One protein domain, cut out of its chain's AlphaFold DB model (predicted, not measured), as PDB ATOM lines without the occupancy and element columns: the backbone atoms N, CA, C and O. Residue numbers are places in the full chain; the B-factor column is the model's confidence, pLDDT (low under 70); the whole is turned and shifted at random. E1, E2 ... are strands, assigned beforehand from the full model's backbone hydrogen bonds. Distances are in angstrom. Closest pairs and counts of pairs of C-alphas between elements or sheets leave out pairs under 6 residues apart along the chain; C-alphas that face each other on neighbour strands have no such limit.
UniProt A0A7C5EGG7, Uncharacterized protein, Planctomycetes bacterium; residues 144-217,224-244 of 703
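What this domain is: This is residues 144 to 217 and 224 to 244 of the 703 residues of an uncharacterized protein of Planctomycetes bacterium (UniProt A0A7C5EGG7). A twisted sheet, E4-E3-E5, stands partly face to face with the hairpin E1 and E2, both antiparallel, strands crossed at 49 degrees: a loose sandwich. The printed part has 95 residues and five named strands, E1 to E5: all strand. It is compact, radius of gyration of the C-alphas 13.5 A, and spans 42 by 27 by 22 A.

Where its parts are: Find E3 at residues 176 to 185, 27.5 A; E4 at 192 to 198, 19.2 A; E5 at 232 to 243, 28.5 A, ending at C-alpha (334.055, 364.199, 316.442). E1, 144 to 154, 28.2 A, begins at (337.820, 350.691, 326.473); E2, 161 to 171, spans 30.8 A.

How they stand to each other: From E3, N 180 to O 239 of E5 is 2.9 A and N 181 to O 194 of E4, its hairpin partner, 2.7 A. In E1 and E2, N 149 to O 166 is 2.9 A. The closest C-alphas of E2 and E4, Asn 171 and Leu 198, are 6.3 A apart.

The domain as a whole: Residues 218 to 223 are cut out, C-alphas 217 and 224 being 12.6 A apart; residues 203 to 217 and 224 to 229 have pLDDT under 70.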
ATOM      1  N   ARG A 144     337.448 351.847 325.656       89.38
ATOM      2  CA  ARG A 144     337.820 350.691 326.473       89.38
ATOM      3  C   ARG A 144     337.243 349.415 325.880       89.38
ATOM      4  O   ARG A 144     336.036 349.314 325.700       89.38
ATOM      5  N   ILE A 145     338.096 348.429 325.626       88.75
ATOM      6  CA  ILE A 145     337.656 347.073 325.289       88.75
ATOM      7  C   ILE A 145     337.232 346.395 326.596       88.75
ATOM      8  O   ILE A 145     337.995 346.375 327.563       88.75
ATOM      9  N   LEU A 146     335.992 345.916 326.648       84.44
ATOM     10  CA  LEU A 146     335.393 345.292 327.826       84.44
ATOM     11  C   LEU A 146     335.543 343.770 327.797       84.44
ATOM     12  O   LEU A 146     335.920 343.188 328.811       84.44
ATOM     13  N   SER A 147     335.261 343.139 326.655       83.69
ATOM     14  CA  SER A 147     335.357 341.685 326.494       83.69
ATOM     15  C   SER A 147     335.593 341.265 325.041       83.69
ATOM     16  O   SER A 147     335.243 341.992 324.105       83.69
ATOM     17  N   LEU A 148     336.204 340.088 324.879       87.12
ATOM     18  CA  LEU A 148     336.281 339.318 323.639       87.12
ATOM     19  C   LEU A 148     335.700 337.933 323.940       87.12
ATOM     20  O   LEU A 148     336.302 337.167 324.690       87.12
ATOM     21  N   GLU A 149     334.533 337.629 323.389       84.88
ATOM     22  CA  GLU A 149     333.786 336.405 323.685       84.88
ATOM     23  C   GLU A 149     333.583 335.594 322.404       84.88
ATOM     24  O   GLU A 149     332.978 336.070 321.447       84.88
ATOM     25  N   ASP A 150     334.098 334.364 322.363       84.00
ATOM     26  CA  ASP A 150     333.792 333.430 321.276       84.00
ATOM     27  C   ASP A 150     332.330 332.961 321.414       84.00
ATOM     28  O   ASP A 150     331.914 332.515 322.483       84.00
ATOM     29  N   PHE A 151     331.565 332.999 320.326       82.81
ATOM     30  CA  PHE A 151     330.207 332.462 320.250       82.81
ATOM     31  C   PHE A 151     329.992 331.681 318.947       82.81
ATOM     32  O   PHE A 151     330.773 331.785 317.998       82.81
ATOM     33  N   GLN A 152     328.947 330.855 318.902       82.75
ATOM     34  CA  GLN A 152     328.511 330.190 317.674       82.75
ATOM     35  C   GLN A 152     327.379 330.996 317.037       82.75
ATOM     36  O   GLN A 152     326.369 331.266 317.685       82.75
ATOM     37  N   ALA A 153     327.559 331.372 315.775       79.62
ATOM     38  CA  ALA A 153     326.523 331.968 314.942       79.62
ATOM     39  C   ALA A 153     326.181 331.005 313.809       79.62
ATOM     40  O   ALA A 153     327.046 330.261 313.354       79.62
ATOM     41  N   MET A 154     324.944 331.045 313.327       78.44
ATOM     42  CA  MET A 154     324.614 330.396 312.062       78.44
ATOM     43  C   MET A 154     325.120 331.275 310.923       78.44
ATOM     44  O   MET A 154     324.895 332.482 310.926       78.44
ATOM     45  N   ASP A 155     325.842 330.676 309.988       77.25
ATOM     46  CA  ASP A 155     326.251 331.342 308.763       77.25
ATOM     47  C   ASP A 155     325.044 331.498 307.826       77.25
ATOM     48  O   ASP A 155     324.366 330.517 307.520       77.25
ATOM     49  N   ASP A 156     324.755 332.725 307.389       70.06
ATOM     50  CA  ASP A 156     323.545 333.024 306.609       70.06
ATOM     51  C   ASP A 156     323.548 332.370 305.215       70.06
ATOM     52  O   ASP A 156     322.481 332.178 304.633       70.06
ATOM     53  N   PHE A 157     324.725 332.017 304.679       70.12
ATOM     54  CA  PHE A 157     324.869 331.436 303.341       70.12
ATOM     55  C   PHE A 157     324.922 329.911 303.364       70.12
ATOM     56  O   PHE A 157     324.300 329.252 302.535       70.12
ATOM     57  N   THR A 158     325.680 329.343 304.299       84.31
ATOM     58  CA  THR A 158     325.896 327.893 304.394       84.31
ATOM     59  C   THR A 158     324.947 327.212 305.374       84.31
ATOM     60  O   THR A 158     324.865 325.986 305.383       84.31
ATOM     61  N   HIS A 159     324.244 327.980 306.215       81.50
ATOM     62  CA  HIS A 159     323.444 327.478 307.334       81.50
ATOM     63  C   HIS A 159     324.220 326.511 308.241       81.50
ATOM     64  O   HIS A 159     323.636 325.617 308.853       81.50
ATOM     65  N   GLN A 160     325.539 326.689 308.352       87.06
ATOM     66  CA  GLN A 160     326.381 325.935 309.273       87.06
ATOM     67  C   GLN A 160     326.757 326.790 310.490       87.06
ATOM     68  O   GLN A 160     326.916 328.009 310.368       87.06
ATOM     69  N   PRO A 161     326.914 326.185 311.680       83.31
ATOM     70  CA  PRO A 161     327.396 326.898 312.850       83.31
ATOM     71  C   PRO A 161     328.869 327.283 312.663       83.31
ATOM     72  O   PRO A 161     329.760 326.434 312.633       83.31
ATOM     73  N   VAL A 162     329.138 328.582 312.599       80.69
ATOM     74  CA  VAL A 162     330.482 329.159 312.524       80.69
ATOM     75  C   VAL A 162     330.851 329.806 313.858       80.69
ATOM     76  O   VAL A 162     330.062 330.520 314.478       80.69
ATOM     77  N   LYS A 163     332.077 329.552 314.335       78.25
ATOM     78  CA  LYS A 163     332.608 330.209 315.540       78.25
ATOM     79  C   LYS A 163     333.040 331.629 315.188       78.25
ATOM     80  O   LYS A 163     333.919 331.810 314.348       78.25
ATOM     81  N   ARG A 164     332.456 332.617 315.857       80.94
ATOM     82  CA  ARG A 164     332.737 334.045 315.679       80.94
ATOM     83  C   ARG A 164     333.151 334.652 317.022       80.94
ATOM     84  O   ARG A 164     332.775 334.129 318.066       80.94
ATOM     85  N   THR A 165     333.923 335.734 317.022       78.81
ATOM     86  CA  THR A 165     334.246 336.477 318.251       78.81
ATOM     87  C   THR A 165     333.395 337.744 318.326       78.81
ATOM     88  O   THR A 165     333.420 338.593 317.435       78.81
ATOM     89  N   GLN A 166     332.651 337.895 319.416       80.62
ATOM     90  CA  GLN A 166     331.969 339.124 319.793       80.62
ATOM     91  C   GLN A 166     332.930 340.025 320.573       80.62
ATOM     92  O   GLN A 166     333.598 339.581 321.505       80.62
ATOM     93  N   VAL A 167     332.974 341.310 320.219       78.19
ATOM     94  CA  VAL A 167     333.813 342.306 320.897       78.19
ATOM     95  C   VAL A 167     332.928 343.355 321.553       78.19
ATOM     96  O   VAL A 167     332.187 344.052 320.868       78.19
ATOM     97  N   SER A 168     333.061 343.523 322.867       80.19
ATOM     98  CA  SER A 168     332.404 344.605 323.601       80.19
ATOM     99  C   SER A 168     333.358 345.782 323.772       80.19
ATOM    100  O   SER A 168     334.428 345.643 324.364       80.19
ATOM    101  N   VAL A 169     332.961 346.958 323.288       83.12
ATOM    102  CA  VAL A 169     333.752 348.192 323.366       83.12
ATOM    103  C   VAL A 169     332.904 349.322 323.947       83.12
ATOM    104  O   VAL A 169     331.736 349.478 323.590       83.12
ATOM    105  N   GLN A 170     333.501 350.110 324.839       85.38
ATOM    106  CA  GLN A 170     332.896 351.268 325.483       85.38
ATOM    107  C   GLN A 170     333.536 352.569 324.990       85.38
ATOM    108  O   GLN A 170     334.748 352.751 325.112       85.38
ATOM    109  N   ASN A 171     332.711 353.501 324.515       87.94
ATOM    110  CA  ASN A 171     333.090 354.891 324.284       87.94
ATOM    111  C   ASN A 171     333.077 355.659 325.615       87.94
ATOM    112  O   ASN A 171     332.051 355.705 326.298       87.94
ATOM    113  N   LEU A 172     334.210 356.256 325.984       87.69
ATOM    114  CA  LEU A 172     334.374 357.010 327.231       87.69
ATOM    115  C   LEU A 172     334.074 358.508 327.069       87.69
ATOM    116  O   LEU A 172     334.381 359.292 327.963       87.69
ATOM    117  N   THR A 173     333.526 358.921 325.926       85.50
ATOM    118  CA  THR A 173     333.260 360.325 325.602       85.50
ATOM    119  C   THR A 173     331.781 360.594 325.369       85.50
ATOM    120  O   THR A 173     330.997 359.693 325.056       85.50
ATOM    121  N   ASP A 174     331.436 361.875 325.446       85.12
ATOM    122  CA  ASP A 174     330.126 362.413 325.068       85.12
ATOM    123  C   ASP A 174     330.029 362.688 323.560       85.12
ATOM    124  O   ASP A 174     329.049 363.251 323.080       85.12
ATOM    125  N   PHE A 175     331.037 362.257 322.806       86.81
ATOM    126  CA  PHE A 175     331.203 362.507 321.386       86.81
ATOM    127  C   PHE A 175     331.228 361.193 320.616       86.81
ATOM    128  O   PHE A 175     331.460 360.121 321.181       86.81
ATOM    129  N   ALA A 176     330.984 361.254 319.311       85.62
ATOM    130  CA  ALA A 176     331.159 360.080 318.470       85.62
ATOM    131  C   ALA A 176     332.657 359.803 318.254       85.62
ATOM    132  O   ALA A 176     333.448 360.740 318.107       85.62
ATOM    133  N   VAL A 177     333.054 358.529 318.230       87.81
ATOM    134  CA  VAL A 177     334.457 358.116 318.071       87.81
ATOM    135  C   VAL A 177     334.584 357.112 316.932       87.81
ATOM    136  O   VAL A 177     333.955 356.064 316.961       87.81
ATOM    137  N   ASP A 178     335.434 357.399 315.956       87.69
ATOM    138  CA  ASP A 178     335.890 356.399 314.991       87.69
ATOM    139  C   ASP A 178     337.131 355.707 315.544       87.69
ATOM    140  O   ASP A 178     338.022 356.369 316.079       87.69
ATOM    141  N   VAL A 179     337.192 354.383 315.450       87.12
ATOM    142  CA  VAL A 179     338.276 353.570 316.016       87.12
ATOM    143  C   VAL A 179     338.733 352.549 314.992       87.12
ATOM    144  O   VAL A 179     337.896 351.894 314.375       87.12
ATOM    145  N   ILE A 180     340.048 352.376 314.859       86.00
ATOM    146  CA  ILE A 180     340.645 351.265 314.120       86.00
ATOM    147  C   ILE A 180     341.297 350.314 315.118       86.00
ATOM    148  O   ILE A 180     342.154 350.697 315.924       86.00
ATOM    149  N   PHE A 181     340.894 349.056 315.036       86.69
ATOM    150  CA  PHE A 181     341.446 347.959 315.800       86.69
ATOM    151  C   PHE A 181     342.352 347.091 314.938       86.69
ATOM    152  O   PHE A 181     342.082 346.870 313.761       86.69
ATOM    153  N   ARG A 182     343.381 346.526 315.559       87.19
ATOM    154  CA  ARG A 182     344.169 345.417 315.029       87.19
ATOM    155  C   ARG A 182     343.772 344.152 315.772       87.19
ATOM    156  O   ARG A 182     344.043 344.052 316.966       87.19
ATOM    157  N   ALA A 183     343.146 343.198 315.092       87.00
ATOM    158  CA  ALA A 183     342.820 341.905 315.680       87.00
ATOM    159  C   ALA A 183     343.836 340.839 315.274       87.00
ATOM    160  O   ALA A 183     344.184 340.708 314.098       87.00
ATOM    161  N   THR A 184     344.257 340.031 316.240       88.50
ATOM    162  CA  THR A 184     345.121 338.872 315.995       88.50
ATOM    163  C   THR A 184     344.246 337.625 315.884       88.50
ATOM    164  O   THR A 184     343.572 337.304 316.865       88.50
ATOM    165  N   PRO A 185     344.201 336.924 314.737       84.12
ATOM    166  CA  PRO A 185     343.337 335.756 314.575       84.12
ATOM    167  C   PRO A 185     343.788 334.547 315.416       84.12
ATOM    168  O   PRO A 185     344.940 334.454 315.847       84.12
ATOM    169  N   LYS A 186     342.852 333.617 315.646       84.50
ATOM    170  CA  LYS A 186     343.015 332.345 316.367       84.50
ATOM    171  C   LYS A 186     342.540 331.178 315.470       84.50
ATOM    172  O   LYS A 186     341.330 331.027 315.303       84.50
ATOM    173  N   PRO A 187     343.426 330.309 314.933       85.44
ATOM    174  CA  PRO A 187     344.867 330.206 315.198       85.44
ATOM    175  C   PRO A 187     345.668 331.411 314.683       85.44
ATOM    176  O   PRO A 187     345.173 332.186 313.867       85.44
ATOM    177  N   LYS A 188     346.895 331.568 315.200       82.06
ATOM    178  CA  LYS A 188     347.772 332.711 314.908       82.06
ATOM    179  C   LYS A 188     347.988 332.836 313.397       82.06
ATOM    180  O   LYS A 188     348.484 331.912 312.765       82.06
ATOM    181  N   GLY A 189     347.644 333.997 312.855       81.06
ATOM    182  CA  GLY A 189     347.772 334.346 311.441       81.06
ATOM    183  C   GLY A 189     348.028 335.843 311.271       81.06
ATOM    184  O   GLY A 189     348.301 336.540 312.256       81.06
ATOM    185  N   ALA A 190     347.945 336.336 310.035       75.88
ATOM    186  CA  ALA A 190     348.128 337.755 309.743       75.88
ATOM    187  C   ALA A 190     347.092 338.608 310.503       75.88
ATOM    188  O   ALA A 190     345.907 338.252 310.532       75.88
ATOM    189  N   PRO A 191     347.510 339.709 311.156       80.50
ATOM    190  CA  PRO A 191     346.580 340.582 311.855       80.50
ATOM    191  C   PRO A 191     345.585 341.198 310.865       80.50
ATOM    192  O   PRO A 191     345.962 341.603 309.769       80.50
ATOM    193  N   ARG A 192     344.321 341.307 311.273       80.00
ATOM    194  CA  ARG A 192     343.262 341.969 310.501       80.00
ATOM    195  C   ARG A 192     342.967 343.339 311.097       80.00
ATOM    196  O   ARG A 192     343.030 343.498 312.318       80.00
ATOM    197  N   LEU A 193     342.654 344.319 310.255       77.81
ATOM    198  CA  LEU A 193     342.206 345.629 310.720       77.81
ATOM    199  C   LEU A 193     340.681 345.700 310.727       77.81
ATOM    200  O   LEU A 193     340.043 345.169 309.830       77.81
ATOM    201  N   PHE A 194     340.115 346.362 311.736       77.12
ATOM    202  CA  PHE A 194     338.677 346.598 311.871       77.12
ATOM    203  C   PHE A 194     338.412 348.066 312.161       77.12
ATOM    204  O   PHE A 194     339.022 348.610 313.074       77.12
ATOM    205  N   ALA A 195     337.494 348.697 311.435       78.31
ATOM    206  CA  ALA A 195     337.037 350.051 311.732       78.31
ATOM    207  C   ALA A 195     335.659 350.003 312.406       78.31
ATOM    208  O   ALA A 195     334.813 349.190 312.037       78.31
ATOM    209  N   ALA A 196     335.420 350.870 313.389       79.62
ATOM    210  CA  ALA A 196     334.114 351.007 314.023       79.62
ATOM    211  C   ALA A 196     333.781 352.469 314.325       79.62
ATOM    212  O   ALA A 196     334.643 353.226 314.774       79.62
ATOM    213  N   HIS A 197     332.505 352.819 314.153       83.31
ATOM    214  CA  HIS A 197     331.932 354.086 314.592       83.31
ATOM    215  C   HIS A 197     331.185 353.894 315.915       83.31
ATOM    216  O   HIS A 197     330.245 353.104 316.016       83.31
ATOM    217  N   LEU A 198     331.600 354.624 316.944       83.44
ATOM    218  CA  LEU A 198     331.047 354.575 318.288       83.44
ATOM    219  C   LEU A 198     330.203 355.808 318.579       83.44
ATOM    220  O   LEU A 198     330.737 356.908 318.697       83.44
ATOM    221  N   ALA A 199     328.904 355.617 318.803       82.31
ATOM    222  CA  ALA A 199     328.031 356.684 319.285       82.31
ATOM    223  C   ALA A 199     328.465 357.201 320.681       82.31
ATOM    224  O   ALA A 199     329.112 356.458 321.437       82.31
ATOM    225  N   PRO A 200     328.104 358.445 321.055       83.38
ATOM    226  CA  PRO A 200     328.351 359.001 322.387       83.38
ATOM    227  C   PRO A 200     327.949 358.054 323.518       83.38
ATOM    228  O   PRO A 200     326.845 357.507 323.515       83.38
ATOM    229  N   ARG A 201     328.843 357.852 324.494       79.75
ATOM    230  CA  ARG A 201     328.645 356.965 325.659       79.75
ATOM    231  C   ARG A 201     328.184 355.535 325.328       79.75
ATOM    232  O   ARG A 201     327.642 354.851 326.202       79.75
ATOM    233  N   ALA A 202     328.383 355.057 324.098       78.19
ATOM    234  CA  ALA A 202     327.994 353.706 323.719       78.19
ATOM    235  C   ALA A 202     328.742 352.676 324.578       78.19
ATOM    236  O   ALA A 202     329.960 352.750 324.740       78.19
ATOM    237  N   LYS A 203     328.006 351.716 325.145       64.12
ATOM    238  CA  LYS A 203     328.555 350.673 326.031       64.12
ATOM    239  C   LYS A 203     328.750 349.317 325.343       64.12
ATOM    240  O   LYS A 203     329.267 348.401 325.975       64.12
ATOM    241  N   ARG A 204     328.309 349.163 324.089       62.69
ATOM    242  CA  ARG A 204     328.383 347.892 323.361       62.69
ATOM    243  C   ARG A 204     328.440 348.136 321.856       62.69
ATOM    244  O   ARG A 204     327.577 348.828 321.325       62.69
ATOM    245  N   ILE A 205     329.423 347.533 321.190       57.22
ATOM    246  CA  ILE A 205     329.420 347.332 319.737       57.22
ATOM    247  C   ILE A 205     329.191 345.842 319.495       57.22
ATOM    248  O   ILE A 205     329.589 344.999 320.291       57.22
ATOM    249  N   LEU A 206     328.536 345.533 318.392       51.62
ATOM    250  CA  LEU A 206     328.663 344.277 317.671       51.62
ATOM    251  C   LEU A 206     329.238 344.736 316.316       51.62
ATOM    252  O   LEU A 206     328.604 345.555 315.654       51.62
ATOM    253  N   GLY A 207     330.505 344.407 316.017       45.78
ATOM    254  CA  GLY A 207     331.337 345.089 315.003       45.78
ATOM    255  C   GLY A 207     331.252 344.529 313.582       45.78
ATOM    256  O   GLY A 207     331.149 343.327 313.411       45.78
ATOM    257  N   THR A 208     331.291 345.378 312.554       44.88
ATOM    258  CA  THR A 208     331.253 344.983 311.134       44.88
ATOM    259  C   THR A 208     332.653 344.754 310.556       44.88
ATOM    260  O   THR A 208     333.627 345.331 311.033       44.88
ATOM    261  N   ASP A 209     332.745 343.935 309.506       42.88
ATOM    262  CA  ASP A 209     333.974 343.673 308.750       42.88
ATOM    263  C   ASP A 209     334.511 344.948 308.056       42.88
ATOM    264  O   ASP A 209     333.740 345.686 307.439       42.88
ATOM    265  N   ALA A 210     335.821 345.214 308.143       41.66
ATOM    266  CA  ALA A 210     336.457 346.395 307.534       41.66
ATOM    267  C   ALA A 210     336.576 346.322 306.007       41.66
ATOM    268  O   ALA A 210     336.916 347.318 305.374       41.66
ATOM    269  N   ASN A 211     336.284 345.163 305.413       37.81
ATOM    270  CA  ASN A 211     336.339 344.971 303.966       37.81
ATOM    271  C   ASN A 211     335.069 345.409 303.219       37.81
ATOM    272  O   ASN A 211     335.037 345.333 301.992       37.81
ATOM    273  N   ARG A 212     334.028 345.894 303.911       41.94
ATOM    274  CA  ARG A 212     332.903 346.584 303.262       41.94
ATOM    275  C   ARG A 212     333.029 348.087 303.459       41.94
ATOM    276  O   ARG A 212     333.315 348.530 304.566       41.94
ATOM    277  N   ASP A 213     332.729 348.840 302.400       38.84
ATOM    278  CA  ASP A 213     332.580 350.307 302.300       38.84
ATOM    279  C   ASP A 213     331.518 350.905 303.263       38.84
ATOM    280  O   ASP A 213     330.681 351.729 302.896       38.84
ATOM    281  N   LEU A 214     331.519 350.501 304.533       42.56
ATOM    282  CA  LEU A 214     330.571 350.895 305.576       42.56
ATOM    283  C   LEU A 214     330.838 352.299 306.132       42.56
ATOM    284  O   LEU A 214     330.061 352.802 306.937       42.56
ATOM    285  N   MET A 215     331.883 352.976 305.654       41.78
ATOM    286  CA  MET A 215     332.159 354.382 305.968       41.78
ATOM    287  C   MET A 215     331.277 355.357 305.164       41.78
ATOM    288  O   MET A 215     331.387 356.572 305.336       41.78
ATOM    289  N   ASN A 216     330.408 354.846 304.277       38.94
ATOM    290  CA  ASN A 216     329.712 355.653 303.276       38.94
ATOM    291  C   ASN A 216     328.261 356.052 303.594       38.94
ATOM    292  O   ASN A 216     327.752 356.955 302.928       38.94
ATOM    293  N   GLU A 217     327.619 355.493 304.624       35.50
ATOM    294  CA  GLU A 217     326.275 355.920 305.037       35.50
ATOM    295  C   GLU A 217     326.244 356.414 306.491       35.50
ATOM    296  O   GLU A 217     326.784 355.756 307.382       35.50
ATOM    297  N   THR A 224     322.310 348.212 314.072       33.44
ATOM    298  CA  THR A 224     322.602 347.086 313.186       33.44
ATOM    299  C   THR A 224     323.900 346.446 313.658       33.44
ATOM    300  O   THR A 224     324.972 347.042 313.594       33.44
ATOM    301  N   TYR A 225     323.757 345.251 314.219       34.88
ATOM    302  CA  TYR A 225     324.826 344.402 314.712       34.88
ATOM    303  C   TYR A 225     325.784 344.056 313.574       34.88
ATOM    304  O   TYR A 225     325.410 343.364 312.633       34.88
ATOM    305  N   GLY A 226     327.026 344.504 313.652       40.16
ATOM    306  CA  GLY A 226     328.088 343.843 312.923       40.16
ATOM    307  C   GLY A 226     328.530 342.590 313.678       40.16
ATOM    308  O   GLY A 226     328.553 342.552 314.905       40.16
ATOM    309  N   ILE A 227     328.903 341.541 312.968       48.44
ATOM    310  CA  ILE A 227     329.666 340.453 313.567       48.44
ATOM    311  C   ILE A 227     330.995 340.419 312.832       48.44
ATOM    312  O   ILE A 227     331.013 340.412 311.602       48.44
ATOM    313  N   VAL A 228     332.101 340.411 313.577       54.97
ATOM    314  CA  VAL A 228     333.417 340.242 312.973       54.97
ATOM    315  C   VAL A 228     333.585 338.765 312.649       54.97
ATOM    316  O   VAL A 228     333.578 337.918 313.543       54.97
ATOM    317  N   GLU A 229     333.707 338.441 311.366       57.88
ATOM    318  CA  GLU A 229     333.906 337.062 310.935       57.88
ATOM    319  C   GLU A 229     335.334 336.602 311.253       57.88
ATOM    320  O   GLU A 229     336.329 337.127 310.743       57.88
ATOM    321  N   GLY A 230     335.429 335.612 312.141       70.44
ATOM    322  CA  GLY A 230     336.683 335.010 312.579       70.44
ATOM    323  C   GLY A 230     336.762 334.841 314.091       70.44
ATOM    324  O   GLY A 230     335.927 335.336 314.849       70.44
ATOM    325  N   ARG A 231     337.791 334.110 314.523       81.88
ATOM    326  CA  ARG A 231     338.169 333.977 315.931       81.88
ATOM    327  C   ARG A 231     339.403 334.822 316.186       81.88
ATOM    328  O   ARG A 231     340.344 334.734 315.397       81.88
ATOM    329  N   PHE A 232     339.445 335.572 317.283       85.62
ATOM    330  CA  PHE A 232     340.586 336.434 317.609       85.62
ATOM    331  C   PHE A 232     341.121 336.170 319.016       85.62
ATOM    332  O   PHE A 232     340.366 335.920 319.950       85.62
ATOM    333  N   SER A 233     342.445 336.211 319.172       86.31
ATOM    334  CA  SER A 233     343.124 336.093 320.466       86.31
ATOM    335  C   SER A 233     343.358 337.441 321.143       86.31
ATOM    336  O   SER A 233     343.503 337.490 322.359       86.31
ATOM    337  N   SER A 234     343.433 338.529 320.372       89.62
ATOM    338  CA  SER A 234     343.585 339.888 320.897       89.62
ATOM    339  C   SER A 234     342.974 340.915 319.954       89.62
ATOM    340  O   SER A 234     342.819 340.660 318.756       89.62
ATOM    341  N   LEU A 235     342.658 342.083 320.508       88.50
ATOM    342  CA  LEU A 235     342.210 343.254 319.774       88.50
ATOM    343  C   LEU A 235     342.885 344.488 320.375       88.50
ATOM    344  O   LEU A 235     342.673 344.795 321.545       88.50
ATOM    345  N   ASP A 236     343.687 345.187 319.578       90.94
ATOM    346  CA  ASP A 236     344.409 346.386 320.001       90.94
ATOM    347  C   ASP A 236     343.808 347.619 319.328       90.94
ATOM    348  O   ASP A 236     343.629 347.625 318.112       90.94
ATOM    349  N   VAL A 237     343.547 348.693 320.077       91.00
ATOM    350  CA  VAL A 237     343.213 349.991 319.470       91.00
ATOM    351  C   VAL A 237     344.494 350.606 318.914       91.00
ATOM    352  O   VAL A 237     345.379 350.992 319.677       91.00
ATOM    353  N   ILE A 238     344.593 350.702 317.590       88.88
ATOM    354  CA  ILE A 238     345.780 351.232 316.903       88.88
ATOM    355  C   ILE A 238     345.559 352.634 316.336       88.88
ATOM    356  O   ILE A 238     346.527 353.359 316.104       88.88
ATOM    357  N   ASP A 239     344.299 353.034 316.147       89.75
ATOM    358  CA  ASP A 239     343.934 354.367 315.689       89.75
ATOM    359  C   ASP A 239     342.566 354.805 316.228       89.75
ATOM    360  O   ASP A 239     341.718 353.968 316.534       89.75
ATOM    361  N   TRP A 240     342.355 356.115 316.372       92.25
ATOM    362  CA  TRP A 240     341.068 356.689 316.767       92.25
ATOM    363  C   TRP A 240     340.945 358.175 316.406       92.25
ATOM    364  O   TRP A 240     341.935 358.913 316.383       92.25
ATOM    365  N   SER A 241     339.708 358.627 316.206       91.94
ATOM    366  CA  SER A 241     339.344 360.022 315.960       91.94
ATOM    367  C   SER A 241     338.023 360.366 316.644       91.94
ATOM    368  O   SER A 241     337.073 359.593 316.567       91.94
ATOM    369  N   VAL A 242     337.939 361.513 317.319       91.06
ATOM    370  CA  VAL A 242     336.721 361.950 318.026       91.06
ATOM    371  C   VAL A 242     336.104 363.128 317.293       91.06
ATOM    372  O   VAL A 242     336.814 364.081 316.995       91.06
ATOM    373  N   LEU A 243     334.801 363.080 317.018       88.44
ATOM    374  CA  LEU A 243     334.055 364.199 316.442       88.44
ATOM    375  C   LEU A 243     333.540 365.106 317.566       88.44
ATOM    376  O   LEU A 243     332.496 364.827 318.154       88.44
ATOM    377  N   VAL A 244     334.303 366.149 317.889       87.75
ATOM    378  CA  VAL A 244     334.029 367.059 319.015       87.75
ATOM    379  C   VAL A 244     333.270 368.324 318.613       87.75
ATOM    380  O   VAL A 244     332.712 368.994 319.476       87.75
TER     381      VAL A 244